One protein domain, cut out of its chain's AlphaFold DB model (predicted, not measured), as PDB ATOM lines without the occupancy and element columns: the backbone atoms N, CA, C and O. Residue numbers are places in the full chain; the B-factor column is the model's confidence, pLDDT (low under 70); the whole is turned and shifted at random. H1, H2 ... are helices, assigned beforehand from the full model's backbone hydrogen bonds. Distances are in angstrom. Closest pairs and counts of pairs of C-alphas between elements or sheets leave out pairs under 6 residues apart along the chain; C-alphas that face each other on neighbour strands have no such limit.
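This is residues 532 to 732 of the 908 residues of the protein "RING-type domain-containing protein" of Rachicladosporium sp. CCFEE 5018 (UniProt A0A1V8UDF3). Two lobes of helices are joined through H6 and H7: in the first, H1, H3 and H4 run roughly side by side as a triangle, with short H2 and H5 packed on H1, and in the second, H9, H10, H11 and H12 pack round H8. The last helix, H13, crosses the outside of the second lobe over H7 and H10, and a long loop, residues 618 to 632, links H7 to H8. The class is all helix: 201 residues are printed, with thirteen named helices, H1 to H13 in order along the chain, and no named strand. The whole is compact, with a radius of gyration of the C-alphas of 17.7 A, and rounded, with spans of 47 by 45 by 36 A.

H1, residues 532 to 546, and H8, residues 633 to 649, are the hubs, each touching five other helices, and they are apart. H1 and H2, residues 550 to 555, touch only at the corner, closest at the C-alphas of Leu 545 and Arg 553, 5.3 A. H3, residues 560 to 572, touches H1 at a shallow tilt of 25 degrees, opposite ways, with the C-alphas of Val 539 and Ile 567 closest at 6.2 A. H4, residues 579 to 586, makes a helical hairpin with H3, at a shallow tilt of 17 degrees; the C-alphas of Ala 566 and Ile 583 are closest, 6.1 A apart. H5, residues 592 to 596, only just touches H1, with 3 pairs of C-alphas within 8 A, closest Phe 538 and Leu 592 at 6.3 A. H6, residues 599 to 604, is about perpendicular to H1 at 77 degrees and touches its residues 541 to 545 alone; the closest C-alphas are those of Gly 544 and Thr 604, 6.2 A. H7, residues 607 to 617, touches H8 about perpendicularly at 78 degrees, closest at the C-alphas of Pro 608 and Gly 638, 5.5 A. H9, residues 651 to 655, touches H8 only at the corner, with the C-alphas of Phe 647 and Arg 654 closest at 5.3 A. H10, residues 661 to 673, touches H8 with the C-alphas of Gln 648 and Leu 668 closest at 6.1 A. H11, residues 678 to 689, is about perpendicular to H8 at 85 degrees and touches it, closest at the C-alphas of Ile 640 and Leu 684, 6.0 A. H11 also touches H6, with the C-alphas of Asp 600 and Ala 678 closest at 5.7 A. H12, residues 691 to 704, touches H8 at a steep tilt of 66 degrees, the same way; the C-alphas of Ala 646 and Ala 697 are closest, 5.3 A. H13, residues 710 to 728, touches H10, closest at the C-alphas of Arg 673 and Arg 724, 4.8 A, and is apart from H8. In H1 to H13, every O i to N i+4 pair is within hydrogen-bond range.

H1 begins at C-alpha 532, (4.251, -36.747, 109.260), and is 20.9 A long from first to last C-alpha. H3 measures 18.5 A, H8 24.9 A, H10 18.8 A and H12 19.8 A. H8 begins at C-alpha 633, (9.103, -37.959, 130.785). H13, the longest at 26.9 A, ends at C-alpha 728, (29.199, -23.380, 112.326).

The two C-alphas farthest apart are those of Gly 576 and Phe 660, 51.0 A. The printed part has no cut. The link from H7 to H8 is long, with 15 residues. The mean pLDDT of the printed part is 79.4; it is under 70 in 40 residues, among them 572 to 578, 626 to 636 and 716 to 732.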
ATOM      1  N   GLU A 532       3.228 -37.635 109.812       72.50
ATOM      2  CA  GLU A 532       4.251 -36.747 109.260       72.50
ATOM      3  C   GLU A 532       5.195 -36.193 110.343       72.50
ATOM      4  O   GLU A 532       6.402 -36.099 110.120       72.50
ATOM      5  N   ASP A 533       4.685 -35.890 111.541       77.19
ATOM      6  CA  ASP A 533       5.524 -35.495 112.675       77.19
ATOM      7  C   ASP A 533       6.426 -36.637 113.142       77.19
ATOM      8  O   ASP A 533       7.603 -36.395 113.415       77.19
ATOM      9  N   ASP A 534       5.896 -37.862 113.177       80.19
ATOM     10  CA  ASP A 534       6.651 -39.073 113.510       80.19
ATOM     11  C   ASP A 534       7.748 -39.342 112.474       80.19
ATOM     12  O   ASP A 534       8.875 -39.686 112.833       80.19
ATOM     13  N   ARG A 535       7.472 -39.096 111.187       79.69
ATOM     14  CA  ARG A 535       8.472 -39.181 110.111       79.69
ATOM     15  C   ARG A 535       9.596 -38.170 110.303       79.69
ATOM     16  O   ARG A 535      10.773 -38.518 110.205       79.69
ATOM     17  N   GLN A 536       9.256 -36.920 110.602       83.25
ATOM     18  CA  GLN A 536      10.238 -35.861 110.849       83.25
ATOM     19  C   GLN A 536      11.070 -36.120 112.116       83.25
ATOM     20  O   GLN A 536      12.266 -35.806 112.145       83.25
ATOM     21  N   ASP A 537      10.468 -36.733 113.137       86.50
ATOM     22  CA  ASP A 537      11.154 -37.180 114.351       86.50
ATOM     23  C   ASP A 537      12.141 -38.299 114.046       86.50
ATOM     24  O   ASP A 537      13.304 -38.236 114.455       86.50
ATOM     25  N   PHE A 538      11.700 -39.276 113.256       85.50
ATOM     26  CA  PHE A 538      12.524 -40.380 112.795       85.50
ATOM     27  C   PHE A 538      13.750 -39.883 112.029       85.50
ATOM     28  O   PHE A 538      14.879 -40.257 112.341       85.50
ATOM     29  N   VAL A 539      13.549 -38.961 111.082       86.19
ATOM     30  CA  VAL A 539      14.636 -38.328 110.322       86.19
ATOM     31  C   VAL A 539      15.620 -37.627 111.256       86.19
ATOM     32  O   VAL A 539      16.830 -37.773 111.095       86.19
ATOM     33  N   ALA A 540      15.139 -36.877 112.252       87.69
ATOM     34  CA  ALA A 540      16.020 -36.206 113.202       87.69
ATOM     35  C   ALA A 540      16.875 -37.201 114.002       87.69
ATOM     36  O   ALA A 540      18.084 -36.996 114.127       87.69
ATOM     37  N   LEU A 541      16.274 -38.288 114.491       89.56
ATOM     38  CA  LEU A 541      16.974 -39.334 115.239       89.56
ATOM     39  C   LEU A 541      18.000 -40.072 114.372       89.56
ATOM     40  O   LEU A 541      19.114 -40.312 114.836       89.56
ATOM     41  N   LEU A 542      17.675 -40.366 113.109       89.06
ATOM     42  CA  LEU A 542      18.610 -40.977 112.163       89.06
ATOM     43  C   LEU A 542      19.820 -40.080 111.880       89.06
ATOM     44  O   LEU A 542      20.949 -40.564 111.905       89.06
ATOM     45  N   TRP A 543      19.617 -38.771 111.699       88.12
ATOM     46  CA  TRP A 543      20.725 -37.813 111.608       88.12
ATOM     47  C   TRP A 543      21.564 -37.766 112.895       88.12
ATOM     48  O   TRP A 543      22.783 -37.605 112.837       88.12
ATOM     49  N   GLY A 544      20.932 -37.956 114.058       87.50
ATOM     50  CA  GLY A 544      21.628 -38.153 115.329       87.50
ATOM     51  C   GLY A 544      22.527 -39.394 115.314       87.50
ATOM     52  O   GLY A 544      23.706 -39.295 115.645       87.50
ATOM     53  N   LEU A 545      21.996 -40.544 114.886       88.69
ATOM     54  CA  LEU A 545      22.741 -41.808 114.774       88.69
ATOM     55  C   LEU A 545      23.858 -41.753 113.718       88.69
ATOM     56  O   LEU A 545      24.884 -42.416 113.889       88.69
ATOM     57  N   HIS A 546      23.668 -40.977 112.649       88.19
ATOM     58  CA  HIS A 546      24.658 -40.774 111.589       88.19
ATOM     59  C   HIS A 546      25.930 -40.110 112.124       88.19
ATOM     60  O   HIS A 546      27.022 -40.643 111.926       88.19
ATOM     61  N   GLY A 547      25.784 -39.007 112.867       85.25
ATOM     62  CA  GLY A 547      26.917 -38.231 113.379       85.25
ATOM     63  C   GLY A 547      27.015 -38.198 114.910       85.25
ATOM     64  O   GLY A 547      27.754 -39.001 115.485       85.25
ATOM     65  N   PRO A 548      26.320 -37.264 115.593       78.00
ATOM     66  CA  PRO A 548      26.572 -36.916 117.001       78.00
ATOM     67  C   PRO A 548      26.456 -38.072 118.004       78.00
ATOM     68  O   PRO A 548      27.108 -38.050 119.045       78.00
ATOM     69  N   ALA A 549      25.637 -39.082 117.702       84.50
ATOM     70  CA  ALA A 549      25.361 -40.234 118.553       84.50
ATOM     71  C   ALA A 549      25.985 -41.534 118.009       84.50
ATOM     72  O   ALA A 549      25.413 -42.618 118.162       84.50
ATOM     73  N   GLN A 550      27.172 -41.452 117.395       84.94
ATOM     74  CA  GLN A 550      27.881 -42.606 116.825       84.94
ATOM     75  C   GLN A 550      28.024 -43.776 117.815       84.94
ATOM     76  O   GLN A 550      27.895 -44.937 117.432       84.94
ATOM     77  N   GLN A 551      28.258 -43.479 119.094       85.25
ATOM     78  CA  GLN A 551      28.420 -44.492 120.140       85.25
ATOM     79  C   GLN A 551      27.114 -45.265 120.403       85.25
ATOM     80  O   GLN A 551      27.134 -46.479 120.593       85.25
ATOM     81  N   ILE A 552      25.962 -44.589 120.320       86.44
ATOM     82  CA  ILE A 552      24.636 -45.215 120.433       86.44
ATOM     83  C   ILE A 552      24.351 -46.070 119.195       86.44
ATOM     84  O   ILE A 552      23.886 -47.200 119.331       86.44
ATOM     85  N   ARG A 553      24.703 -45.586 117.995       89.56
ATOM     86  CA  ARG A 553      24.593 -46.367 116.751       89.56
ATOM     87  C   ARG A 553      25.375 -47.681 116.834       89.56
ATOM     88  O   ARG A 553      24.846 -48.729 116.470       89.56
ATOM     89  N   GLN A 554      26.606 -47.633 117.345       87.12
ATOM     90  CA  GLN A 554      27.442 -48.822 117.544       87.12
ATOM     91  C   GLN A 554      26.818 -49.805 118.545       87.12
ATOM     92  O   GLN A 554      26.804 -51.004 118.280       87.12
ATOM     93  N   ASN A 555      26.244 -49.310 119.647       87.94
ATOM     94  CA  ASN A 555      25.573 -50.148 120.648       87.94
ATOM     95  C   ASN A 555      24.310 -50.835 120.108       87.94
ATOM     96  O   ASN A 555      23.984 -51.940 120.535       87.94
ATOM     97  N   LEU A 556      23.617 -50.196 119.163       85.81
ATOM     98  CA  LEU A 556      22.466 -50.771 118.462       85.81
ATOM     99  C   LEU A 556      22.870 -51.760 117.354       85.81
ATOM    100  O   LEU A 556      21.997 -52.383 116.760       85.81
ATOM    101  N   GLY A 557      24.167 -51.911 117.062       86.25
ATOM    102  CA  GLY A 557      24.661 -52.806 116.012       86.25
ATOM    103  C   GLY A 557      24.413 -52.308 114.584       86.25
ATOM    104  O   GLY A 557      24.571 -53.077 113.641       86.25
ATOM    105  N   LEU A 558      24.052 -51.033 114.403       87.81
ATOM    106  CA  LEU A 558      23.684 -50.474 113.102       87.81
ATOM    107  C   LEU A 558      24.917 -49.967 112.333       87.81
ATOM    108  O   LEU A 558      25.723 -49.176 112.846       87.81
ATOM    109  N   SER A 559      25.065 -50.373 111.070       89.31
ATOM    110  CA  SER A 559      26.120 -49.843 110.194       89.31
ATOM    111  C   SER A 559      25.811 -48.402 109.755       89.31
ATOM    112  O   SER A 559      24.666 -47.953 109.811       89.31
ATOM    113  N   LEU A 560      26.841 -47.642 109.360       88.06
ATOM    114  CA  LEU A 560      26.650 -46.258 108.903       88.06
ATOM    115  C   LEU A 560      25.853 -46.232 107.594       88.06
ATOM    116  O   LEU A 560      24.910 -45.459 107.476       88.06
ATOM    117  N   GLU A 561      26.172 -47.151 106.680       87.06
ATOM    118  CA  GLU A 561      25.499 -47.324 105.390       87.06
ATOM    119  C   GLU A 561      23.999 -47.598 105.556       87.06
ATOM    120  O   GLU A 561      23.182 -47.009 104.859       87.06
ATOM    121  N   VAL A 562      23.613 -48.437 106.526       87.62
ATOM    122  CA  VAL A 562      22.199 -48.730 106.819       87.62
ATOM    123  C   VAL A 562      21.462 -47.479 107.307       87.62
ATOM    124  O   VAL A 562      20.318 -47.245 106.917       87.62
ATOM    125  N   VAL A 563      22.113 -46.639 108.119       87.75
ATOM    126  CA  VAL A 563      21.533 -45.371 108.588       87.75
ATOM    127  C   VAL A 563      21.430 -44.351 107.450       87.75
ATOM    128  O   VAL A 563      20.400 -43.695 107.329       87.75
ATOM    129  N   GLU A 564      22.437 -44.239 106.583       88.00
ATOM    130  CA  GLU A 564      22.405 -43.357 105.404       88.00
ATOM    131  C   GLU A 564      21.309 -43.764 104.415       88.00
ATOM    132  O   GLU A 564      20.531 -42.920 103.966       88.00
ATOM    133  N   GLN A 565      21.186 -45.066 104.152       85.00
ATOM    134  CA  GLN A 565      20.115 -45.632 103.340       85.00
ATOM    135  C   GLN A 565      18.742 -45.316 103.954       85.00
ATOM    136  O   GLN A 565      17.830 -44.890 103.247       85.00
ATOM    137  N   ALA A 566      18.594 -45.457 105.277       84.75
ATOM    138  CA  ALA A 566      17.356 -45.130 105.977       84.75
ATOM    139  C   ALA A 566      17.020 -43.628 105.919       84.75
ATOM    140  O   ALA A 566      15.853 -43.286 105.737       84.75
ATOM    141  N   ILE A 567      18.011 -42.730 106.023       86.38
ATOM    142  CA  ILE A 567      17.820 -41.274 105.869       86.38
ATOM    143  C   ILE A 567      17.331 -40.950 104.456       86.38
ATOM    144  O   ILE A 567      16.355 -40.214 104.292       86.38
ATOM    145  N   TYR A 568      17.986 -41.519 103.444       83.12
ATOM    146  CA  TYR A 568      17.626 -41.326 102.044       83.12
ATOM    147  C   TYR A 568      16.201 -41.814 101.749       83.12
ATOM    148  O   TYR A 568      15.405 -41.095 101.142       83.12
ATOM    149  N   GLU A 569      15.841 -43.001 102.240       79.62
ATOM    150  CA  GLU A 569      14.492 -43.553 102.100       79.62
ATOM    151  C   GLU A 569      13.448 -42.704 102.842       79.62
ATOM    152  O   GLU A 569      12.416 -42.383 102.258       79.62
ATOM    153  N   CYS A 570      13.724 -42.239 104.070       75.81
ATOM    154  CA  CYS A 570      12.826 -41.323 104.790       75.81
ATOM    155  C   CYS A 570      12.557 -40.025 104.011       75.81
ATOM    156  O   CYS A 570      11.464 -39.464 104.116       75.81
ATOM    157  N   GLY A 571      13.548 -39.534 103.256       71.50
ATOM    158  CA  GLY A 571      13.436 -38.344 102.411       71.50
ATOM    159  C   GLY A 571      12.678 -38.571 101.098       71.50
ATOM    160  O   GLY A 571      12.106 -37.626 100.564       71.50
ATOM    161  N   ARG A 572      12.640 -39.813 100.590       69.94
ATOM    162  CA  ARG A 572      12.005 -40.177  99.310       69.94
ATOM    163  C   ARG A 572      10.537 -40.566  99.387       69.94
ATOM    164  O   ARG A 572       9.884 -40.552  98.344       69.94
ATOM    165  N   VAL A 573      10.030 -41.000 100.542       59.69
ATOM    166  CA  VAL A 573       8.646 -41.491 100.630       59.69
ATOM    167  C   VAL A 573       7.669 -40.319 100.519       59.69
ATOM    168  O   VAL A 573       7.280 -39.711 101.510       59.69
ATOM    169  N   SER A 574       7.252 -40.024  99.289       52.81
ATOM    170  CA  SER A 574       5.991 -39.350  99.012       52.81
ATOM    171  C   SER A 574       4.858 -40.359  99.238       52.81
ATOM    172  O   SER A 574       4.693 -41.289  98.452       52.81
ATOM    173  N   GLU A 575       4.116 -40.177 100.328       53.44
ATOM    174  CA  GLU A 575       2.751 -40.687 100.527       53.44
ATOM    175  C   GLU A 575       2.580 -42.219 100.573       53.44
ATOM    176  O   GLU A 575       2.184 -42.882  99.616       53.44
ATOM    177  N   GLY A 576       2.792 -42.799 101.757       55.31
ATOM    178  CA  GLY A 576       2.265 -44.123 102.090       55.31
ATOM    179  C   GLY A 576       2.346 -44.416 103.595       55.31
ATOM    180  O   GLY A 576       3.372 -44.115 104.203       55.31
ATOM    181  N   PRO A 577       1.317 -45.029 104.216       58.59
ATOM    182  CA  PRO A 577       1.274 -45.306 105.661       58.59
ATOM    183  C   PRO A 577       2.254 -46.400 106.138       58.59
ATOM    184  O   PRO A 577       2.227 -46.760 107.307       58.59
ATOM    185  N   ASP A 578       3.107 -46.939 105.258       69.38
ATOM    186  CA  ASP A 578       3.968 -48.106 105.527       69.38
ATOM    187  C   ASP A 578       5.478 -47.775 105.541       69.38
ATOM    188  O   ASP A 578       6.335 -48.661 105.491       69.38
ATOM    189  N   TRP A 579       5.834 -46.484 105.585       75.44
ATOM    190  CA  TRP A 579       7.234 -46.049 105.674       75.44
ATOM    191  C   TRP A 579       7.903 -46.557 106.958       75.44
ATOM    192  O   TRP A 579       9.053 -46.999 106.923       75.44
ATOM    193  N   GLU A 580       7.162 -46.567 108.068       73.94
ATOM    194  CA  GLU A 580       7.654 -47.003 109.372       73.94
ATOM    195  C   GLU A 580       8.046 -48.485 109.353       73.94
ATOM    196  O   GLU A 580       9.137 -48.833 109.803       73.94
ATOM    197  N   SER A 581       7.225 -49.362 108.761       79.44
ATOM    198  CA  SER A 581       7.525 -50.795 108.635       79.44
ATOM    199  C   SER A 581       8.771 -51.046 107.787       79.44
ATOM    200  O   SER A 581       9.612 -51.871 108.148       79.44
ATOM    201  N   ARG A 582       8.915 -50.324 106.666       77.38
ATOM    202  CA  ARG A 582      10.065 -50.451 105.755       77.38
ATOM    203  C   ARG A 582      11.365 -50.035 106.427       77.38
ATOM    204  O   ARG A 582      12.366 -50.736 106.308       77.38
ATOM    205  N   ILE A 583      11.350 -48.919 107.146       79.31
ATOM    206  CA  ILE A 583      12.537 -48.411 107.831       79.31
ATOM    207  C   ILE A 583      12.852 -49.238 109.075       79.31
ATOM    208  O   ILE A 583      14.007 -49.594 109.282       79.31
ATOM    209  N   THR A 584      11.838 -49.660 109.830       82.25
ATOM    210  CA  THR A 584      12.007 -50.609 110.939       82.25
ATOM    211  C   THR A 584      12.636 -51.915 110.452       82.25
ATOM    212  O   THR A 584      13.521 -52.444 111.115       82.25
ATOM    213  N   PHE A 585      12.236 -52.427 109.283       82.19
ATOM    214  CA  PHE A 585      12.853 -53.610 108.678       82.19
ATOM    215  C   PHE A 585      14.319 -53.374 108.283       82.19
ATOM    216  O   PHE A 585      15.151 -54.236 108.541       82.19
ATOM    217  N   MET A 586      14.649 -52.214 107.700       81.50
ATOM    218  CA  MET A 586      16.037 -51.864 107.358       81.50
ATOM    219  C   MET A 586      16.939 -51.717 108.587       81.50
ATOM    220  O   MET A 586      18.126 -52.010 108.507       81.50
ATOM    221  N   LEU A 587      16.388 -51.271 109.717       82.56
ATOM    222  CA  LEU A 587      17.108 -51.109 110.981       82.56
ATOM    223  C   LEU A 587      17.014 -52.355 111.877       82.56
ATOM    224  O   LEU A 587      16.991 -52.221 113.100       82.56
ATOM    225  N   ASP A 588      16.890 -53.552 111.299       82.44
ATOM    226  CA  ASP A 588      16.827 -54.830 112.027       82.44
ATOM    227  C   ASP A 588      15.760 -54.883 113.145       82.44
ATOM    228  O   ASP A 588      15.923 -55.527 114.182       82.44
ATOM    229  N   GLY A 589      14.624 -54.211 112.947       79.88
ATOM    230  CA  GLY A 589      13.503 -54.189 113.890       79.88
ATOM    231  C   GLY A 589      13.506 -53.021 114.882       79.88
ATOM    232  O   GLY A 589      12.634 -52.974 115.756       79.88
ATOM    233  N   VAL A 590      14.439 -52.069 114.772       82.38
ATOM    234  CA  VAL A 590      14.469 -50.873 115.627       82.38
ATOM    235  C   VAL A 590      13.339 -49.908 115.247       82.38
ATOM    236  O   VAL A 590      13.341 -49.315 114.171       82.38
ATOM    237  N   ARG A 591      12.373 -49.746 116.159       82.56
ATOM    238  CA  ARG A 591      11.205 -48.858 116.018       82.56
ATOM    239  C   ARG A 591      11.469 -47.450 116.546       82.56
ATOM    240  O   ARG A 591      12.306 -47.268 117.433       82.56
ATOM    241  N   LEU A 592      10.679 -46.481 116.073       78.50
ATOM    242  CA  LEU A 592      10.715 -45.086 116.533       78.50
ATOM    243  C   LEU A 592      10.558 -44.985 118.051       78.50
ATOM    244  O   LEU A 592      11.338 -44.316 118.721       78.50
ATOM    245  N   GLU A 593       9.583 -45.712 118.588       81.38
ATOM    246  CA  GLU A 593       9.256 -45.772 120.013       81.38
ATOM    247  C   GLU A 593      10.483 -46.158 120.855       81.38
ATOM    248  O   GLU A 593      10.745 -45.549 121.888       81.38
ATOM    249  N   ASN A 594      11.297 -47.103 120.370       84.25
ATOM    250  CA  ASN A 594      12.512 -47.545 121.056       84.25
ATOM    251  C   ASN A 594      13.605 -46.470 121.033       84.25
ATOM    252  O   ASN A 594      14.307 -46.280 122.025       84.25
ATOM    253  N   LEU A 595      13.750 -45.751 119.917       85.31
ATOM    254  CA  LEU A 595      14.719 -44.659 119.794       85.31
ATOM    255  C   LEU A 595      14.318 -43.448 120.638       85.31
ATOM    256  O   LEU A 595      15.180 -42.797 121.229       85.31
ATOM    257  N   LEU A 596      13.017 -43.177 120.749       84.56
ATOM    258  CA  LEU A 596      12.490 -42.133 121.618       84.56
ATOM    259  C   LEU A 596      12.726 -42.437 123.098       84.56
ATOM    260  O   LEU A 596      12.731 -41.500 123.882       84.56
ATOM    261  N   LEU A 597      12.968 -43.678 123.520       84.38
ATOM    262  CA  LEU A 597      13.351 -43.976 124.909       84.38
ATOM    263  C   LEU A 597      14.812 -43.604 125.220       84.38
ATOM    264  O   LEU A 597      15.182 -43.472 126.385       84.38
ATOM    265  N   LEU A 598      15.646 -43.389 124.198       87.44
ATOM    266  CA  LEU A 598      17.059 -43.057 124.363       87.44
ATOM    267  C   LEU A 598      17.244 -41.544 124.528       87.44
ATOM    268  O   LEU A 598      17.401 -40.794 123.567       87.44
ATOM    269  N   ASP A 599      17.263 -41.097 125.777       86.38
ATOM    270  CA  ASP A 599      17.321 -39.684 126.157       86.38
ATOM    271  C   ASP A 599      18.514 -38.900 125.586       86.38
ATOM    272  O   ASP A 599      18.359 -37.742 125.179       86.38
ATOM    273  N   ASP A 600      19.688 -39.529 125.529       87.50
ATOM    274  CA  ASP A 600      20.892 -38.928 124.951       87.50
ATOM    275  C   ASP A 600      20.788 -38.823 123.432       87.50
ATOM    276  O   ASP A 600      21.196 -37.817 122.856       87.50
ATOM    277  N   LEU A 601      20.178 -39.811 122.766       89.69
ATOM    278  CA  LEU A 601      19.930 -39.757 121.326       89.69
ATOM    279  C   LEU A 601      18.924 -38.652 120.986       89.69
ATOM    280  O   LEU A 601      19.150 -37.854 120.075       89.69
ATOM    281  N   VAL A 602      17.831 -38.563 121.743       89.00
ATOM    282  CA  VAL A 602      16.813 -37.515 121.585       89.00
ATOM    283  C   VAL A 602      17.431 -36.126 121.766       89.00
ATOM    284  O   VAL A 602      17.151 -35.210 120.994       89.00
ATOM    285  N   TRP A 603      18.313 -35.957 122.751       90.00
ATOM    286  CA  TRP A 603      18.987 -34.685 122.993       90.00
ATOM    287  C   TRP A 603      20.014 -34.331 121.909       90.00
ATOM    288  O   TRP A 603      19.951 -33.249 121.323       90.00
ATOM    289  N   THR A 604      20.932 -35.252 121.608       89.00
ATOM    290  CA  THR A 604      22.030 -35.063 120.639       89.00
ATOM    291  C   THR A 604      21.525 -34.849 119.209       89.00
ATOM    292  O   THR A 604      22.116 -34.080 118.454       89.00
ATOM    293  N   SER A 605      20.385 -35.449 118.850       88.06
ATOM    294  CA  SER A 605      19.694 -35.241 117.564       88.06
ATOM    295  C   SER A 605      18.985 -33.884 117.427       88.06
ATOM    296  O   SER A 605      18.422 -33.587 116.369       88.06
ATOM    297  N   MET A 606      18.990 -33.042 118.471       87.38
ATOM    298  CA  MET A 606      18.215 -31.793 118.552       87.38
ATOM    299  C   MET A 606      16.703 -31.984 118.346       87.38
ATOM    300  O   MET A 606      15.999 -31.039 117.969       87.38
ATOM    301  N   LEU A 607      16.178 -33.184 118.590       87.75
ATOM    302  CA  LEU A 607      14.766 -33.479 118.378       87.75
ATOM    303  C   LEU A 607      13.833 -32.547 119.189       87.75
ATOM    304  O   LEU A 607      12.915 -31.978 118.589       87.75
ATOM    305  N   PRO A 608      14.078 -32.278 120.491       86.88
ATOM    306  CA  PRO A 608      13.287 -31.315 121.259       86.88
ATOM    307  C   PRO A 608      13.273 -29.916 120.632       86.88
ATOM    308  O   PRO A 608      12.214 -29.302 120.523       86.88
ATOM    309  N   ALA A 609      14.416 -29.433 120.134       85.38
ATOM    310  CA  ALA A 609      14.509 -28.127 119.482       85.38
ATOM    311  C   ALA A 609      13.661 -28.067 118.201       85.38
ATOM    312  O   ALA A 609      12.937 -27.096 117.979       85.38
ATOM    313  N   LYS A 610      13.701 -29.121 117.376       84.56
ATOM    314  CA  LYS A 610      12.874 -29.232 116.163       84.56
ATOM    315  C   LYS A 610      11.380 -29.314 116.488       84.56
ATOM    316  O   LYS A 610      10.571 -28.690 115.803       84.56
ATOM    317  N   ARG A 611      10.997 -30.047 117.542       84.44
ATOM    318  CA  ARG A 611       9.613 -30.096 118.050       84.44
ATOM    319  C   ARG A 611       9.132 -28.713 118.508       84.44
ATOM    320  O   ARG A 611       8.037 -28.310 118.131       84.44
ATOM    321  N   LEU A 612       9.954 -27.950 119.236       81.00
ATOM    322  CA  LEU A 612       9.604 -26.589 119.667       81.00
ATOM    323  C   LEU A 612       9.423 -25.618 118.493       81.00
ATOM    324  O   LEU A 612       8.491 -24.816 118.509       81.00
ATOM    325  N   ILE A 613      10.280 -25.701 117.471       79.88
ATOM    326  CA  ILE A 613      10.151 -24.888 116.253       79.88
ATOM    327  C   ILE A 613       8.839 -25.214 115.534       79.88
ATOM    328  O   ILE A 613       8.076 -24.307 115.219       79.88
ATOM    329  N   ARG A 614       8.521 -26.500 115.337       82.19
ATOM    330  CA  ARG A 614       7.245 -26.909 114.725       82.19
ATOM    331  C   ARG A 614       6.039 -26.466 115.540       82.19
ATOM    332  O   ARG A 614       5.075 -25.968 114.969       82.19
ATOM    333  N   ALA A 615       6.109 -26.571 116.866       77.69
ATOM    334  CA  ALA A 615       5.055 -26.078 117.744       77.69
ATOM    335  C   ALA A 615       4.815 -24.572 117.531       77.69
ATOM    336  O   ALA A 615       3.673 -24.161 117.354       77.69
ATOM    337  N   ARG A 616       5.879 -23.758 117.462       76.81
ATOM    338  CA  ARG A 616       5.770 -22.318 117.159       76.81
ATOM    339  C   ARG A 616       5.205 -22.064 115.766       76.81
ATOM    340  O   ARG A 616       4.367 -21.180 115.627       76.81
ATOM    341  N   ASN A 617       5.621 -22.855 114.777       73.88
ATOM    342  CA  ASN A 617       5.130 -22.741 113.406       73.88
ATOM    343  C   ASN A 617       3.644 -23.084 113.267       73.88
ATOM    344  O   ASN A 617       2.962 -22.518 112.421       73.88
ATOM    345  N   ASN A 618       3.141 -23.962 114.130       74.50
ATOM    346  CA  ASN A 618       1.732 -24.333 114.212       74.50
ATOM    347  C   ASN A 618       0.939 -23.430 115.185       74.50
ATOM    348  O   ASN A 618      -0.123 -23.825 115.676       74.50
ATOM    349  N   ASP A 619       1.460 -22.235 115.493       70.00
ATOM    350  CA  ASP A 619       0.882 -21.234 116.401       70.00
ATOM    351  C   ASP A 619       0.623 -21.737 117.841       70.00
ATOM    352  O   ASP A 619      -0.204 -21.179 118.572       70.00
ATOM    353  N   TYR A 620       1.334 -22.776 118.297       74.00
ATOM    354  CA  TYR A 620       1.273 -23.214 119.693       74.00
ATOM    355  C   TYR A 620       2.124 -22.330 120.596       74.00
ATOM    356  O   TYR A 620       3.260 -21.953 120.287       74.00
ATOM    357  N   ARG A 621       1.596 -22.054 121.792       71.50
ATOM    358  CA  ARG A 621       2.352 -21.344 122.816       71.50
ATOM    359  C   ARG A 621       3.305 -22.305 123.523       71.50
ATOM    360  O   ARG A 621       2.887 -23.160 124.304       71.50
ATOM    361  N   VAL A 622       4.597 -22.096 123.298       78.69
ATOM    362  CA  VAL A 622       5.676 -22.807 123.984       78.69
ATOM    363  C   VAL A 622       5.963 -22.142 125.332       78.69
ATOM    364  O   VAL A 622       6.352 -20.975 125.386       78.69
ATOM    365  N   VAL A 623       5.765 -22.878 126.422       80.25
ATOM    366  CA  VAL A 623       6.022 -22.445 127.804       80.25
ATOM    367  C   VAL A 623       6.619 -23.597 128.603       80.25
ATOM    368  O   VAL A 623       6.399 -24.754 128.254       80.25
ATOM    369  N   PHE A 624       7.335 -23.283 129.687       82.00
ATOM    370  CA  PHE A 624       7.731 -24.295 130.667       82.00
ATOM    371  C   PHE A 624       6.477 -24.967 131.235       82.00
ATOM    372  O   PHE A 624       5.607 -24.286 131.788       82.00
ATOM    373  N   SER A 625       6.387 -26.287 131.091       71.12
ATOM    374  CA  SER A 625       5.341 -27.075 131.737       71.12
ATOM    375  C   SER A 625       5.693 -27.198 133.219       71.12
ATOM    376  O   SER A 625       6.788 -27.655 133.549       71.12
ATOM    377  N   CYS A 626       4.821 -26.707 134.100       54.62
ATOM    378  CA  CYS A 626       5.077 -26.588 135.540       54.62
ATOM    379  C   CYS A 626       4.141 -27.442 136.407       54.62
ATOM    380  O   CYS A 626       4.136 -27.284 137.628       54.62
ATOM    381  N   ASP A 627       3.385 -28.362 135.801       51.94
ATOM    382  CA  ASP A 627       2.500 -29.253 136.547       51.94
ATOM    383  C   ASP A 627       3.326 -30.356 137.224       51.94
ATOM    384  O   ASP A 627       3.633 -31.402 136.657       51.94
ATOM    385  N   ALA A 628       3.698 -30.077 138.475       44.47
ATOM    386  CA  ALA A 628       4.485 -30.939 139.355       44.47
ATOM    387  C   ALA A 628       3.810 -32.285 139.700       44.47
ATOM    388  O   ALA A 628       4.461 -33.149 140.280       44.47
ATOM    389  N   ASP A 629       2.538 -32.476 139.334       42.94
ATOM    390  CA  ASP A 629       1.747 -33.659 139.696       42.94
ATOM    391  C   ASP A 629       1.632 -34.700 138.563       42.94
ATOM    392  O   ASP A 629       1.106 -35.793 138.777       42.94
ATOM    393  N   THR A 630       2.166 -34.417 137.368       46.81
ATOM    394  CA  THR A 630       2.209 -35.368 136.245       46.81
ATOM    395  C   THR A 630       3.602 -35.397 135.619       46.81
ATOM    396  O   THR A 630       3.857 -34.738 134.614       46.81
ATOM    397  N   HIS A 631       4.518 -36.173 136.209       46.03
ATOM    398  CA  HIS A 631       5.811 -36.507 135.600       46.03
ATOM    399  C   HIS A 631       5.611 -37.387 134.356       46.03
ATOM    400  O   HIS A 631       5.708 -38.608 134.414       46.03
ATOM    401  N   TYR A 632       5.299 -36.759 133.227       52.78
ATOM    402  CA  TYR A 632       5.443 -37.367 131.907       52.78
ATOM    403  C   TYR A 632       6.861 -37.046 131.415       52.78
ATOM    404  O   TYR A 632       7.194 -35.875 131.229       52.78
ATOM    405  N   GLU A 633       7.688 -38.071 131.199       55.03
ATOM    406  CA  GLU A 633       9.103 -37.959 130.785       55.03
ATOM    407  C   GLU A 633       9.304 -37.085 129.524       55.03
ATOM    408  O   GLU A 633      10.346 -36.457 129.333       55.03
ATOM    409  N   GLU A 634       8.280 -36.967 128.675       54.59
ATOM    410  CA  GLU A 634       8.297 -36.111 127.485       54.59
ATOM    411  C   GLU A 634       8.221 -34.603 127.779       54.59
ATOM    412  O   GLU A 634       8.789 -33.810 127.020       54.59
ATOM    413  N   PHE A 635       7.578 -34.183 128.876       57.72
ATOM    414  CA  PHE A 635       7.572 -32.771 129.278       57.72
ATOM    415  C   PHE A 635       8.943 -32.324 129.775       57.72
ATOM    416  O   PHE A 635       9.356 -31.196 129.497       57.72
ATOM    417  N   ASP A 636       9.683 -33.217 130.434       68.38
ATOM    418  CA  ASP A 636      11.036 -32.927 130.906       68.38
ATOM    419  C   ASP A 636      11.996 -32.689 129.733       68.38
ATOM    420  O   ASP A 636      12.793 -31.751 129.770       68.38
ATOM    421  N   ARG A 637      11.858 -33.430 128.627       77.25
ATOM    422  CA  ARG A 637      12.681 -33.241 127.414       77.25
ATOM    423  C   ARG A 637      12.476 -31.879 126.758       77.25
ATOM    424  O   ARG A 637      13.446 -31.222 126.380       77.25
ATOM    425  N   GLY A 638      11.221 -31.448 126.627       79.25
ATOM    426  CA  GLY A 638      10.892 -30.120 126.105       79.25
ATOM    427  C   GLY A 638      11.378 -29.009 127.038       79.25
ATOM    428  O   GLY A 638      12.005 -28.051 126.589       79.25
ATOM    429  N   ASN A 639      11.163 -29.172 128.343       85.38
ATOM    430  CA  ASN A 639      11.598 -28.220 129.360       85.38
ATOM    431  C   ASN A 639      13.129 -28.060 129.419       85.38
ATOM    432  O   ASN A 639      13.610 -26.944 129.608       85.38
ATOM    433  N   ILE A 640      13.901 -29.131 129.206       88.56
ATOM    434  CA  ILE A 640      15.370 -29.066 129.135       88.56
ATOM    435  C   ILE A 640      15.830 -28.200 127.950       88.56
ATOM    436  O   ILE A 640      16.729 -27.374 128.109       88.56
ATOM    437  N   GLU A 641      15.197 -28.309 126.779       90.19
ATOM    438  CA  GLU A 641      15.526 -27.430 125.645       90.19
ATOM    439  C   GLU A 641      15.097 -25.977 125.907       90.19
ATOM    440  O   GLU A 641      15.829 -25.049 125.565       90.19
ATOM    441  N   LEU A 642      13.973 -25.745 126.596       90.06
ATOM    442  CA  LEU A 642      13.594 -24.394 127.038       90.06
ATOM    443  C   LEU A 642      14.593 -23.810 128.038       90.06
ATOM    444  O   LEU A 642      14.920 -22.622 127.971       90.06
ATOM    445  N   MET A 643      15.128 -24.640 128.936       91.81
ATOM    446  CA  MET A 643      16.218 -24.254 129.827       91.81
ATOM    447  C   MET A 643      17.480 -23.916 129.023       91.81
ATOM    448  O   MET A 643      18.138 -22.920 129.318       91.81
ATOM    449  N   ALA A 644      17.783 -24.663 127.958       92.94
ATOM    450  CA  ALA A 644      18.894 -24.366 127.053       92.94
ATOM    451  C   ALA A 644      18.706 -23.044 126.285       92.94
ATOM    452  O   ALA A 644      19.667 -22.290 126.105       92.94
ATOM    453  N   GLU A 645      17.486 -22.721 125.847       89.62
ATOM    454  CA  GLU A 645      17.162 -21.416 125.257       89.62
ATOM    455  C   GLU A 645      17.349 -20.288 126.282       89.62
ATOM    456  O   GLU A 645      18.021 -19.292 125.996       89.62
ATOM    457  N   ALA A 646      16.836 -20.456 127.504       91.75
ATOM    458  CA  ALA A 646      16.992 -19.478 128.580       91.75
ATOM    459  C   ALA A 646      18.467 -19.284 128.984       91.75
ATOM    460  O   ALA A 646      18.910 -18.154 129.230       91.75
ATOM    461  N   PHE A 647      19.252 -20.367 128.987       94.25
ATOM    462  CA  PHE A 647      20.696 -20.353 129.209       94.25
ATOM    463  C   PHE A 647      21.416 -19.524 128.139       94.25
ATOM    464  O   PHE A 647      22.330 -18.758 128.455       94.25
ATOM    465  N   GLN A 648      20.986 -19.599 126.878       91.38
ATOM    466  CA  GLN A 648      21.528 -18.764 125.802       91.38
ATOM    467  C   GLN A 648      21.129 -17.289 125.963       91.38
ATOM    468  O   GLN A 648      21.977 -16.400 125.826       91.38
ATOM    469  N   MET A 649      19.876 -17.018 126.337       87.75
ATOM    470  CA  MET A 649      19.327 -15.663 126.464       87.75
ATOM    471  C   MET A 649      19.920 -14.855 127.628       87.75
ATOM    472  O   MET A 649      20.118 -13.648 127.494       87.75
ATOM    473  N   SER A 650      20.207 -15.481 128.779       91.06
ATOM    474  CA  SER A 650      20.502 -14.743 130.017       91.06
ATOM    475  C   SER A 650      21.755 -15.214 130.750       91.06
ATOM    476  O   SER A 650      21.878 -16.361 131.170       91.06
ATOM    477  N   ALA A 651      22.660 -14.271 131.033       86.56
ATOM    478  CA  ALA A 651      23.826 -14.511 131.889       86.56
ATOM    479  C   ALA A 651      23.454 -14.816 133.350       86.56
ATOM    480  O   ALA A 651      24.270 -15.366 134.085       86.56
ATOM    481  N   ASN A 652      22.253 -14.438 133.798       89.00
ATOM    482  CA  ASN A 652      21.793 -14.761 135.149       89.00
ATOM    483  C   ASN A 652      21.404 -16.239 135.236       89.00
ATOM    484  O   ASN A 652      21.783 -16.893 136.199       89.00
ATOM    485  N   VAL A 653      20.733 -16.763 134.202       91.50
ATOM    486  CA  VAL A 653      20.397 -18.192 134.093       91.50
ATOM    487  C   VAL A 653      21.680 -19.019 134.036       91.50
ATOM    488  O   VAL A 653      21.829 -19.958 134.806       91.50
ATOM    489  N   ARG A 654      22.677 -18.600 133.242       94.00
ATOM    490  CA  ARG A 654      23.985 -19.286 133.194       94.00
ATOM    491  C   ARG A 654      24.695 -19.354 134.539       94.00
ATOM    492  O   ARG A 654      25.283 -20.370 134.872       94.00
ATOM    493  N   ARG A 655      24.624 -18.290 135.342       90.38
ATOM    494  CA  ARG A 655      25.245 -18.278 136.674       90.38
ATOM    495  C   ARG A 655      24.581 -19.237 137.663       90.38
ATOM    496  O   ARG A 655      25.212 -19.569 138.661       90.38
ATOM    497  N   ALA A 656      23.361 -19.694 137.384       89.69
ATOM    498  CA  ALA A 656      22.678 -20.694 138.193       89.69
ATOM    499  C   ALA A 656      23.139 -22.137 137.895       89.69
ATOM    500  O   ALA A 656      22.848 -23.031 138.679       89.69
ATOM    501  N   SER A 657      23.919 -22.379 136.829       86.31
ATOM    502  CA  SER A 657      24.320 -23.730 136.398       86.31
ATOM    503  C   SER A 657      25.421 -24.391 137.235       86.31
ATOM    504  O   SER A 657      25.931 -25.435 136.846       86.31
ATOM    505  N   ARG A 658      25.847 -23.771 138.346       85.62
ATOM    506  CA  ARG A 658      26.968 -24.191 139.224       85.62
ATOM    507  C   ARG A 658      28.333 -24.383 138.534       85.62
ATOM    508  O   ARG A 658      29.315 -24.646 139.218       85.62
ATOM    509  N   LEU A 659      28.415 -24.173 137.220       89.88
ATOM    510  CA  LEU A 659      29.642 -24.189 136.425       89.88
ATOM    511  C   LEU A 659      30.497 -22.946 136.674       89.88
ATOM    512  O   LEU A 659      29.977 -21.864 136.976       89.88
ATOM    513  N   PHE A 660      31.801 -23.055 136.429       88.56
ATOM    514  CA  PHE A 660      32.681 -21.888 136.420       88.56
ATOM    515  C   PHE A 660      32.477 -21.038 135.155       88.56
ATOM    516  O   PHE A 660      32.051 -21.519 134.108       88.56
ATOM    517  N   ALA A 661      32.830 -19.751 135.219       83.25
ATOM    518  CA  ALA A 661      32.676 -18.815 134.098       83.25
ATOM    519  C   ALA A 661      33.204 -19.317 132.727       83.25
ATOM    520  O   ALA A 661      32.495 -19.136 131.736       83.25
ATOM    521  N   PRO A 662      34.396 -19.943 132.608       82.00
ATOM    522  CA  PRO A 662      34.857 -20.463 131.318       82.00
ATOM    523  C   PRO A 662      34.020 -21.644 130.806       82.00
ATOM    524  O   PRO A 662      33.792 -21.747 129.603       82.00
ATOM    525  N   GLU A 663      33.527 -22.509 131.691       89.75
ATOM    526  CA  GLU A 663      32.677 -23.653 131.333       89.75
ATOM    527  C   GLU A 663      31.291 -23.192 130.882       89.75
ATOM    528  O   GLU A 663      30.800 -23.657 129.856       89.75
ATOM    529  N   GLN A 664      30.717 -22.190 131.559       90.75
ATOM    530  CA  GLN A 664      29.468 -21.550 131.134       90.75
ATOM    531  C   GLN A 664      29.566 -21.015 129.699       90.75
ATOM    532  O   GLN A 664      28.620 -21.131 128.925       90.75
ATOM    533  N   LEU A 665      30.708 -20.418 129.338       88.69
ATOM    534  CA  LEU A 665      30.939 -19.894 127.992       88.69
ATOM    535  C   LEU A 665      31.155 -21.006 126.963       88.69
ATOM    536  O   LEU A 665      30.646 -20.895 125.852       88.69
ATOM    537  N   ARG A 666      31.864 -22.083 127.318       87.81
ATOM    538  CA  ARG A 666      32.027 -23.253 126.439       87.81
ATOM    539  C   ARG A 666      30.676 -23.881 126.110       87.81
ATOM    540  O   ARG A 666      30.348 -24.008 124.934       87.81
ATOM    541  N   MET A 667      29.879 -24.167 127.136       92.62
ATOM    542  CA  MET A 667      28.521 -24.689 126.989       92.62
ATOM    543  C   MET A 667      27.637 -23.736 126.173       92.62
ATOM    544  O   MET A 667      26.955 -24.165 125.249       92.62
ATOM    545  N   LEU A 668      27.703 -22.421 126.432       92.12
ATOM    546  CA  LEU A 668      26.980 -21.417 125.646       92.12
ATOM    547  C   LEU A 668      27.325 -21.498 124.153       92.12
ATOM    548  O   LEU A 668      26.421 -21.500 123.320       92.12
ATOM    549  N   TYR A 669      28.614 -21.551 123.812       86.75
ATOM    550  CA  TYR A 669      29.043 -21.594 122.417       86.75
ATOM    551  C   TYR A 669      28.631 -22.888 121.718       86.75
ATOM    552  O   TYR A 669      28.217 -22.821 120.564       86.75
ATOM    553  N   ARG A 670      28.675 -24.036 122.405       88.00
ATOM    554  CA  ARG A 670      28.150 -25.301 121.867       88.00
ATOM    555  C   ARG A 670      26.656 -25.212 121.576       88.00
ATOM    556  O   ARG A 670      26.231 -25.424 120.439       88.00
ATOM    557  N   LEU A 671      25.865 -24.774 122.561       89.81
ATOM    558  CA  LEU A 671      24.416 -24.628 122.406       89.81
ATOM    559  C   LEU A 671      24.049 -23.684 121.248       89.81
ATOM    560  O   LEU A 671      23.127 -23.991 120.486       89.81
ATOM    561  N   GLN A 672      24.805 -22.591 121.073       84.31
ATOM    562  CA  GLN A 672      24.641 -21.625 119.977       84.31
ATOM    563  C   GLN A 672      25.007 -22.177 118.596       84.31
ATOM    564  O   GLN A 672      24.438 -21.723 117.609       84.31
ATOM    565  N   ARG A 673      25.913 -23.155 118.498       79.31
ATOM    566  CA  ARG A 673      26.206 -23.870 117.240       79.31
ATOM    567  C   ARG A 673      25.184 -24.966 116.930       79.31
ATOM    568  O   ARG A 673      25.217 -25.565 115.853       79.31
ATOM    569  N   GLY A 674      24.269 -25.239 117.859       81.88
ATOM    570  CA  GLY A 674      23.375 -26.391 117.776       81.88
ATOM    571  C   GLY A 674      24.077 -27.708 118.105       81.88
ATOM    572  O   GLY A 674      23.601 -28.759 117.701       81.88
ATOM    573  N   GLU A 675      25.210 -27.668 118.805       85.56
ATOM    574  CA  GLU A 675      25.809 -28.866 119.393       85.56
ATOM    575  C   GLU A 675      25.041 -29.192 120.689       85.56
ATOM    576  O   GLU A 675      24.623 -28.291 121.429       85.56
ATOM    577  N   ARG A 676      24.780 -30.478 120.929       88.12
ATOM    578  CA  ARG A 676      24.050 -30.987 122.097       88.12
ATOM    579  C   ARG A 676      24.843 -32.156 122.670       88.12
ATOM    580  O   ARG A 676      24.794 -33.246 122.116       88.12
ATOM    581  N   GLU A 677      25.605 -31.925 123.739       88.69
ATOM    582  CA  GLU A 677      26.322 -32.996 124.447       88.69
ATOM    583  C   GLU A 677      25.456 -33.583 125.573       88.69
ATOM    584  O   GLU A 677      24.650 -32.873 126.177       88.69
ATOM    585  N   ALA A 678      25.644 -34.866 125.902       86.06
ATOM    586  CA  ALA A 678      24.957 -35.508 127.031       86.06
ATOM    587  C   ALA A 678      25.279 -34.824 128.379       86.06
ATOM    588  O   ALA A 678      24.399 -34.646 129.218       86.06
ATOM    589  N   SER A 679      26.514 -34.334 128.542       88.81
ATOM    590  CA  SER A 679      26.949 -33.549 129.709       88.81
ATOM    591  C   SER A 679      26.130 -32.261 129.891       88.81
ATOM    592  O   SER A 679      25.751 -31.906 131.007       88.81
ATOM    593  N   ASP A 680      25.797 -31.581 128.788       91.19
ATOM    594  CA  ASP A 680      24.980 -30.367 128.801       91.19
ATOM    595  C   ASP A 680      23.555 -30.675 129.291       91.19
ATOM    596  O   ASP A 680      22.980 -29.888 130.047       91.19
ATOM    597  N   ARG A 681      22.994 -31.830 128.900       90.31
ATOM    598  CA  ARG A 681      21.660 -32.281 129.326       90.31
ATOM    599  C   ARG A 681      21.593 -32.487 130.836       90.31
ATOM    600  O   ARG A 681      20.625 -32.047 131.450       90.31
ATOM    601  N   GLU A 682      22.596 -33.132 131.428       89.62
ATOM    602  CA  GLU A 682      22.647 -33.389 132.872       89.62
ATOM    603  C   GLU A 682      22.647 -32.073 133.665       89.62
ATOM    604  O   GLU A 682      21.819 -31.879 134.556       89.62
ATOM    605  N   ILE A 683      23.481 -31.114 133.254       92.94
ATOM    606  CA  ILE A 683      23.570 -29.787 133.879       92.94
ATOM    607  C   ILE A 683      22.242 -29.028 133.763       92.94
ATOM    608  O   ILE A 683      21.768 -28.443 134.738       92.94
ATOM    609  N   LEU A 684      21.617 -29.027 132.581       92.69
ATOM    610  CA  LEU A 684      20.321 -28.375 132.369       92.69
ATOM    611  C   LEU A 684      19.198 -29.074 133.149       92.69
ATOM    612  O   LEU A 684      18.307 -28.398 133.660       92.69
ATOM    613  N   GLY A 685      19.255 -30.399 133.285       89.19
ATOM    614  CA  GLY A 685      18.346 -31.187 134.116       89.19
ATOM    615  C   GLY A 685      18.475 -30.852 135.605       89.19
ATOM    616  O   GLY A 685      17.471 -30.673 136.293       89.19
ATOM    617  N   ASP A 686      19.695 -30.663 136.100       89.38
ATOM    618  CA  ASP A 686      19.927 -30.211 137.473       89.38
ATOM    619  C   ASP A 686      19.456 -28.770 137.697       89.38
ATOM    620  O   ASP A 686      18.859 -28.465 138.733       89.38
ATOM    621  N   MET A 687      19.633 -27.890 136.708       91.44
ATOM    622  CA  MET A 687      19.051 -26.544 136.734       91.44
ATOM    623  C   MET A 687      17.519 -26.567 136.715       91.44
ATOM    624  O   MET A 687      16.894 -25.727 137.352       91.44
ATOM    625  N   MET A 688      16.900 -27.514 136.010       87.19
ATOM    626  CA  MET A 688      15.444 -27.700 136.012       87.19
ATOM    627  C   MET A 688      14.919 -28.121 137.391       87.19
ATOM    628  O   MET A 688      13.845 -27.681 137.797       87.19
ATOM    629  N   ARG A 689      15.683 -28.938 138.129       84.50
ATOM    630  CA  ARG A 689      15.358 -29.348 139.507       84.50
ATOM    631  C   ARG A 689      15.581 -28.225 140.525       84.50
ATOM    632  O   ARG A 689      14.936 -28.213 141.575       84.50
ATOM    633  N   ASP A 690      16.474 -27.278 140.241       86.88
ATOM    634  CA  ASP A 690      16.663 -26.083 141.063       86.88
ATOM    635  C   ASP A 690      15.540 -25.068 140.813       86.88
ATOM    636  O   ASP A 690      15.494 -24.361 139.804       86.88
ATOM    637  N   ARG A 691      14.643 -24.949 141.795       85.44
ATOM    638  CA  ARG A 691      13.489 -24.048 141.749       85.44
ATOM    639  C   ARG A 691      13.867 -22.603 141.410       85.44
ATOM    640  O   ARG A 691      13.131 -21.934 140.690       85.44
ATOM    641  N   THR A 692      15.008 -22.120 141.899       87.31
ATOM    642  CA  THR A 692      15.436 -20.735 141.658       87.31
ATOM    643  C   THR A 692      15.887 -20.519 140.216       87.31
ATOM    644  O   THR A 692      15.566 -19.496 139.604       87.31
ATOM    645  N   ALA A 693      16.588 -21.502 139.646       88.88
ATOM    646  CA  ALA A 693      17.022 -21.479 138.259       88.88
ATOM    647  C   ALA A 693      15.826 -21.615 137.307       88.88
ATOM    648  O   ALA A 693      15.736 -20.861 136.335       88.88
ATOM    649  N   LEU A 694      14.870 -22.495 137.627       88.12
ATOM    650  CA  LEU A 694      13.634 -22.679 136.867       88.12
ATOM    651  C   LEU A 694      12.757 -21.422 136.847       88.12
ATOM    652  O   LEU A 694      12.297 -21.008 135.779       88.12
ATOM    653  N   GLU A 695      12.545 -20.774 137.995       87.69
ATOM    654  CA  GLU A 695      11.771 -19.528 138.079       87.69
ATOM    655  C   GLU A 695      12.424 -18.410 137.248       87.69
ATOM    656  O   GLU A 695      11.751 -17.705 136.488       87.69
ATOM    657  N   LEU A 696      13.752 -18.281 137.330       90.44
ATOM    658  CA  LEU A 696      14.511 -17.308 136.549       90.44
ATOM    659  C   LEU A 696      14.425 -17.588 135.041       90.44
ATOM    660  O   LEU A 696      14.179 -16.664 134.263       90.44
ATOM    661  N   ALA A 697      14.605 -18.843 134.628       90.62
ATOM    662  CA  ALA A 697      14.518 -19.261 133.232       90.62
ATOM    663  C   ALA A 697      13.112 -19.042 132.659       90.62
ATOM    664  O   ALA A 697      12.968 -18.497 131.565       90.62
ATOM    665  N   THR A 698      12.075 -19.367 133.436       88.12
ATOM    666  CA  THR A 698      10.671 -19.151 133.067       88.12
ATOM    667  C   THR A 698      10.372 -17.673 132.836       88.12
ATOM    668  O   THR A 698       9.700 -17.321 131.864       88.12
ATOM    669  N   ASN A 699      10.878 -16.792 133.701       88.69
ATOM    670  CA  ASN A 699      10.680 -15.352 133.553       88.69
ATOM    671  C   ASN A 699      11.412 -14.803 132.328       88.69
ATOM    672  O   ASN A 699      10.797 -14.099 131.535       88.69
ATOM    673  N   VAL A 700      12.678 -15.184 132.124       88.88
ATOM    674  CA  VAL A 700      13.457 -14.774 130.944       88.88
ATOM    675  C   VAL A 700      12.767 -15.215 129.654       88.88
ATOM    676  O   VAL A 700      12.621 -14.409 128.741       88.88
ATOM    677  N   HIS A 701      12.311 -16.467 129.583       86.50
ATOM    678  CA  HIS A 701      11.626 -16.994 128.402       86.50
ATOM    679  C   HIS A 701      10.303 -16.260 128.154       86.50
ATOM    680  O   HIS A 701      10.062 -15.761 127.057       86.50
ATOM    681  N   ARG A 702       9.487 -16.074 129.199       83.25
ATOM    682  CA  ARG A 702       8.223 -15.331 129.106       83.25
ATOM    683  C   ARG A 702       8.431 -13.885 128.658       83.25
ATOM    684  O   ARG A 702       7.687 -13.427 127.800       83.25
ATOM    685  N   GLU A 703       9.396 -13.174 129.238       83.56
ATOM    686  CA  GLU A 703       9.714 -11.782 128.893       83.56
ATOM    687  C   GLU A 703      10.251 -11.659 127.469       83.56
ATOM    688  O   GLU A 703       9.869 -10.736 126.754       83.56
ATOM    689  N   HIS A 704      11.094 -12.602 127.038       82.12
ATOM    690  CA  HIS A 704      11.691 -12.577 125.705       82.12
ATOM    691  C   HIS A 704      10.643 -12.677 124.591       82.12
ATOM    692  O   HIS A 704      10.812 -12.050 123.553       82.12
ATOM    693  N   TYR A 705       9.559 -13.423 124.820       73.81
ATOM    694  CA  TYR A 705       8.473 -13.609 123.852       73.81
ATOM    695  C   TYR A 705       7.209 -12.787 124.174       73.81
ATOM    696  O   TYR A 705       6.202 -12.886 123.470       73.81
ATOM    697  N   ALA A 706       7.225 -11.965 125.228       75.44
ATOM    698  CA  ALA A 706       6.070 -11.167 125.624       75.44
ATOM    699  C   ALA A 706       5.743 -10.097 124.569       75.44
ATOM    700  O   ALA A 706       6.575  -9.263 124.223       75.44
ATOM    701  N   GLY A 707       4.496 -10.085 124.092       64.94
ATOM    702  CA  GLY A 707       3.997  -9.054 123.174       64.94
ATOM    703  C   GLY A 707       4.435  -9.206 121.714       64.94
ATOM    704  O   GLY A 707       4.079  -8.352 120.904       64.94
ATOM    705  N   MET A 708       5.156 -10.277 121.367       72.81
ATOM    706  CA  MET A 708       5.527 -10.582 119.983       72.81
ATOM    707  C   MET A 708       4.388 -11.283 119.236       72.81
ATOM    708  O   MET A 708       3.685 -12.125 119.797       72.81
ATOM    709  N   THR A 709       4.202 -10.944 117.959       70.69
ATOM    710  CA  THR A 709       3.318 -11.693 117.054       70.69
ATOM    711  C   THR A 709       4.001 -12.971 116.568       70.69
ATOM    712  O   THR A 709       5.226 -13.067 116.576       70.69
ATOM    713  N   THR A 710       3.228 -13.943 116.084       63.12
ATOM    714  CA  THR A 710       3.758 -15.202 115.525       63.12
ATOM    715  C   THR A 710       4.776 -14.935 114.417       63.12
ATOM    716  O   THR A 710       5.897 -15.427 114.483       63.12
ATOM    717  N   ALA A 711       4.475 -14.021 113.490       62.16
ATOM    718  CA  ALA A 711       5.411 -13.580 112.452       62.16
ATOM    719  C   ALA A 711       6.736 -13.000 113.000       62.16
ATOM    720  O   ALA A 711       7.794 -13.206 112.409       62.16
ATOM    721  N   GLN A 712       6.705 -12.288 114.133       70.50
ATOM    722  CA  GLN A 712       7.920 -11.768 114.778       70.50
ATOM    723  C   GLN A 712       8.736 -12.880 115.447       70.50
ATOM    724  O   GLN A 712       9.964 -12.842 115.399       70.50
ATOM    725  N   ILE A 713       8.066 -13.877 116.030       67.94
ATOM    726  CA  ILE A 713       8.710 -15.061 116.612       67.94
ATOM    727  C   ILE A 713       9.392 -15.881 115.511       67.94
ATOM    728  O   ILE A 713      10.568 -16.205 115.645       67.94
ATOM    729  N   HIS A 714       8.708 -16.118 114.388       66.69
ATOM    730  CA  HIS A 714       9.282 -16.772 113.209       66.69
ATOM    731  C   HIS A 714      10.511 -16.042 112.667       66.69
ATOM    732  O   HIS A 714      11.524 -16.669 112.370       66.69
ATOM    733  N   HIS A 715      10.446 -14.712 112.570       70.19
ATOM    734  CA  HIS A 715      11.583 -13.913 112.124       70.19
ATOM    735  C   HIS A 715      12.785 -14.044 113.075       70.19
ATOM    736  O   HIS A 715      13.916 -14.191 112.620       70.19
ATOM    737  N   LEU A 716      12.551 -14.044 114.391       68.50
ATOM    738  CA  LEU A 716      13.603 -14.243 115.392       68.50
ATOM    739  C   LEU A 716      14.197 -15.654 115.358       68.50
ATOM    740  O   LEU A 716      15.410 -15.796 115.504       68.50
ATOM    741  N   ASP A 717      13.377 -16.684 115.166       65.75
ATOM    742  CA  ASP A 717      13.854 -18.062 115.049       65.75
ATOM    743  C   ASP A 717      14.632 -18.276 113.737       65.75
ATOM    744  O   ASP A 717      15.658 -18.959 113.757       65.75
ATOM    745  N   GLY A 718      14.247 -17.600 112.647       68.38
ATOM    746  CA  GLY A 718      15.036 -17.516 111.411       68.38
ATOM    747  C   GLY A 718      16.410 -16.884 111.640       68.38
ATOM    748  O   GLY A 718      17.428 -17.504 111.351       68.38
ATOM    749  N   LEU A 719      16.462 -15.721 112.303       67.25
ATOM    750  CA  LEU A 719      17.728 -15.073 112.677       67.25
ATOM    751  C   LEU A 719      18.601 -15.954 113.584       67.25
ATOM    752  O   LEU A 719      19.828 -15.905 113.514       67.25
ATOM    753  N   ARG A 720      17.998 -16.766 114.460       65.12
ATOM    754  CA  ARG A 720      18.736 -17.753 115.266       65.12
ATOM    755  C   ARG A 720      19.268 -18.903 114.417       65.12
ATOM    756  O   ARG A 720      20.355 -19.389 114.720       65.12
ATOM    757  N   GLY A 721      18.529 -19.327 113.395       64.50
ATOM    758  CA  GLY A 721      18.999 -20.246 112.359       64.50
ATOM    759  C   GLY A 721      20.246 -19.705 111.667       64.50
ATOM    760  O   GLY A 721      21.287 -20.360 111.707       64.50
ATOM    761  N   ASP A 722      20.186 -18.461 111.192       63.12
ATOM    762  CA  ASP A 722      21.317 -17.770 110.561       63.12
ATOM    763  C   ASP A 722      22.508 -17.652 111.521       63.12
ATOM    764  O   ASP A 722      23.653 -17.907 111.154       63.12
ATOM    765  N   HIS A 723      22.255 -17.322 112.793       58.53
ATOM    766  CA  HIS A 723      23.293 -17.268 113.823       58.53
ATOM    767  C   HIS A 723      23.943 -18.632 114.087       58.53
ATOM    768  O   HIS A 723      25.151 -18.680 114.320       58.53
ATOM    769  N   ARG A 724      23.171 -19.726 114.060       63.84
ATOM    770  CA  ARG A 724      23.684 -21.099 114.206       63.84
ATOM    771  C   ARG A 724      24.535 -21.486 113.003       63.84
ATOM    772  O   ARG A 724      25.631 -22.007 113.192       63.84
ATOM    773  N   GLN A 725      24.063 -21.192 111.794       58.59
ATOM    774  CA  GLN A 725      24.791 -21.447 110.554       58.59
ATOM    775  C   GLN A 725      26.101 -20.648 110.506       58.59
ATOM    776  O   GLN A 725      27.175 -21.223 110.347       58.59
ATOM    777  N   ALA A 726      26.051 -19.357 110.826       55.88
ATOM    778  CA  ALA A 726      27.235 -18.509 110.900       55.88
ATOM    779  C   ALA A 726      28.214 -18.923 112.020       55.88
ATOM    780  O   ALA A 726      29.432 -18.773 111.892       55.88
ATOM    781  N   ALA A 727      27.711 -19.474 113.132       54.81
ATOM    782  CA  ALA A 727      28.556 -20.029 114.189       54.81
ATOM    783  C   ALA A 727      29.254 -21.335 113.764       54.81
ATOM    784  O   ALA A 727      30.387 -21.563 114.191       54.81
ATOM    785  N   ARG A 728      28.615 -22.159 112.919       54.81
ATOM    786  CA  ARG A 728      29.199 -23.380 112.326       54.81
ATOM    787  C   ARG A 728      30.251 -23.056 111.269       54.81
ATOM    788  O   ARG A 728      31.321 -23.650 111.269       54.81
ATOM    789  N   GLU A 729      29.987 -22.055 110.440       49.50
ATOM    790  CA  GLU A 729      30.909 -21.574 109.402       49.50
ATOM    791  C   GLU A 729      32.076 -20.738 109.969       49.50
ATOM    792  O   GLU A 729      32.985 -20.337 109.240       49.50
ATOM    793  N   GLY A 730      32.066 -20.433 111.275       49.38
ATOM    794  CA  GLY A 730      33.061 -19.565 111.912       49.38
ATOM    795  C   GLY A 730      33.059 -18.134 111.353       49.38
ATOM    796  O   GLY A 730      34.051 -17.410 111.486       49.38
ATOM    797  N   SER A 731      31.958 -17.712 110.729       37.97
ATOM    798  CA  SER A 731      31.850 -16.528 109.877       37.97
ATOM    799  C   SER A 731      31.472 -15.248 110.633       37.97
ATOM    800  O   SER A 731      31.052 -14.262 110.035       37.97
ATOM    801  N   PHE A 732      31.728 -15.166 111.942       39.84
ATOM    802  CA  PHE A 732      31.751 -13.873 112.632       39.84
ATOM    803  C   PHE A 732      33.156 -13.275 112.606       39.84
ATOM    804  O   PHE A 732      33.857 -13.200 113.618       39.84
TER     805      PHE A 732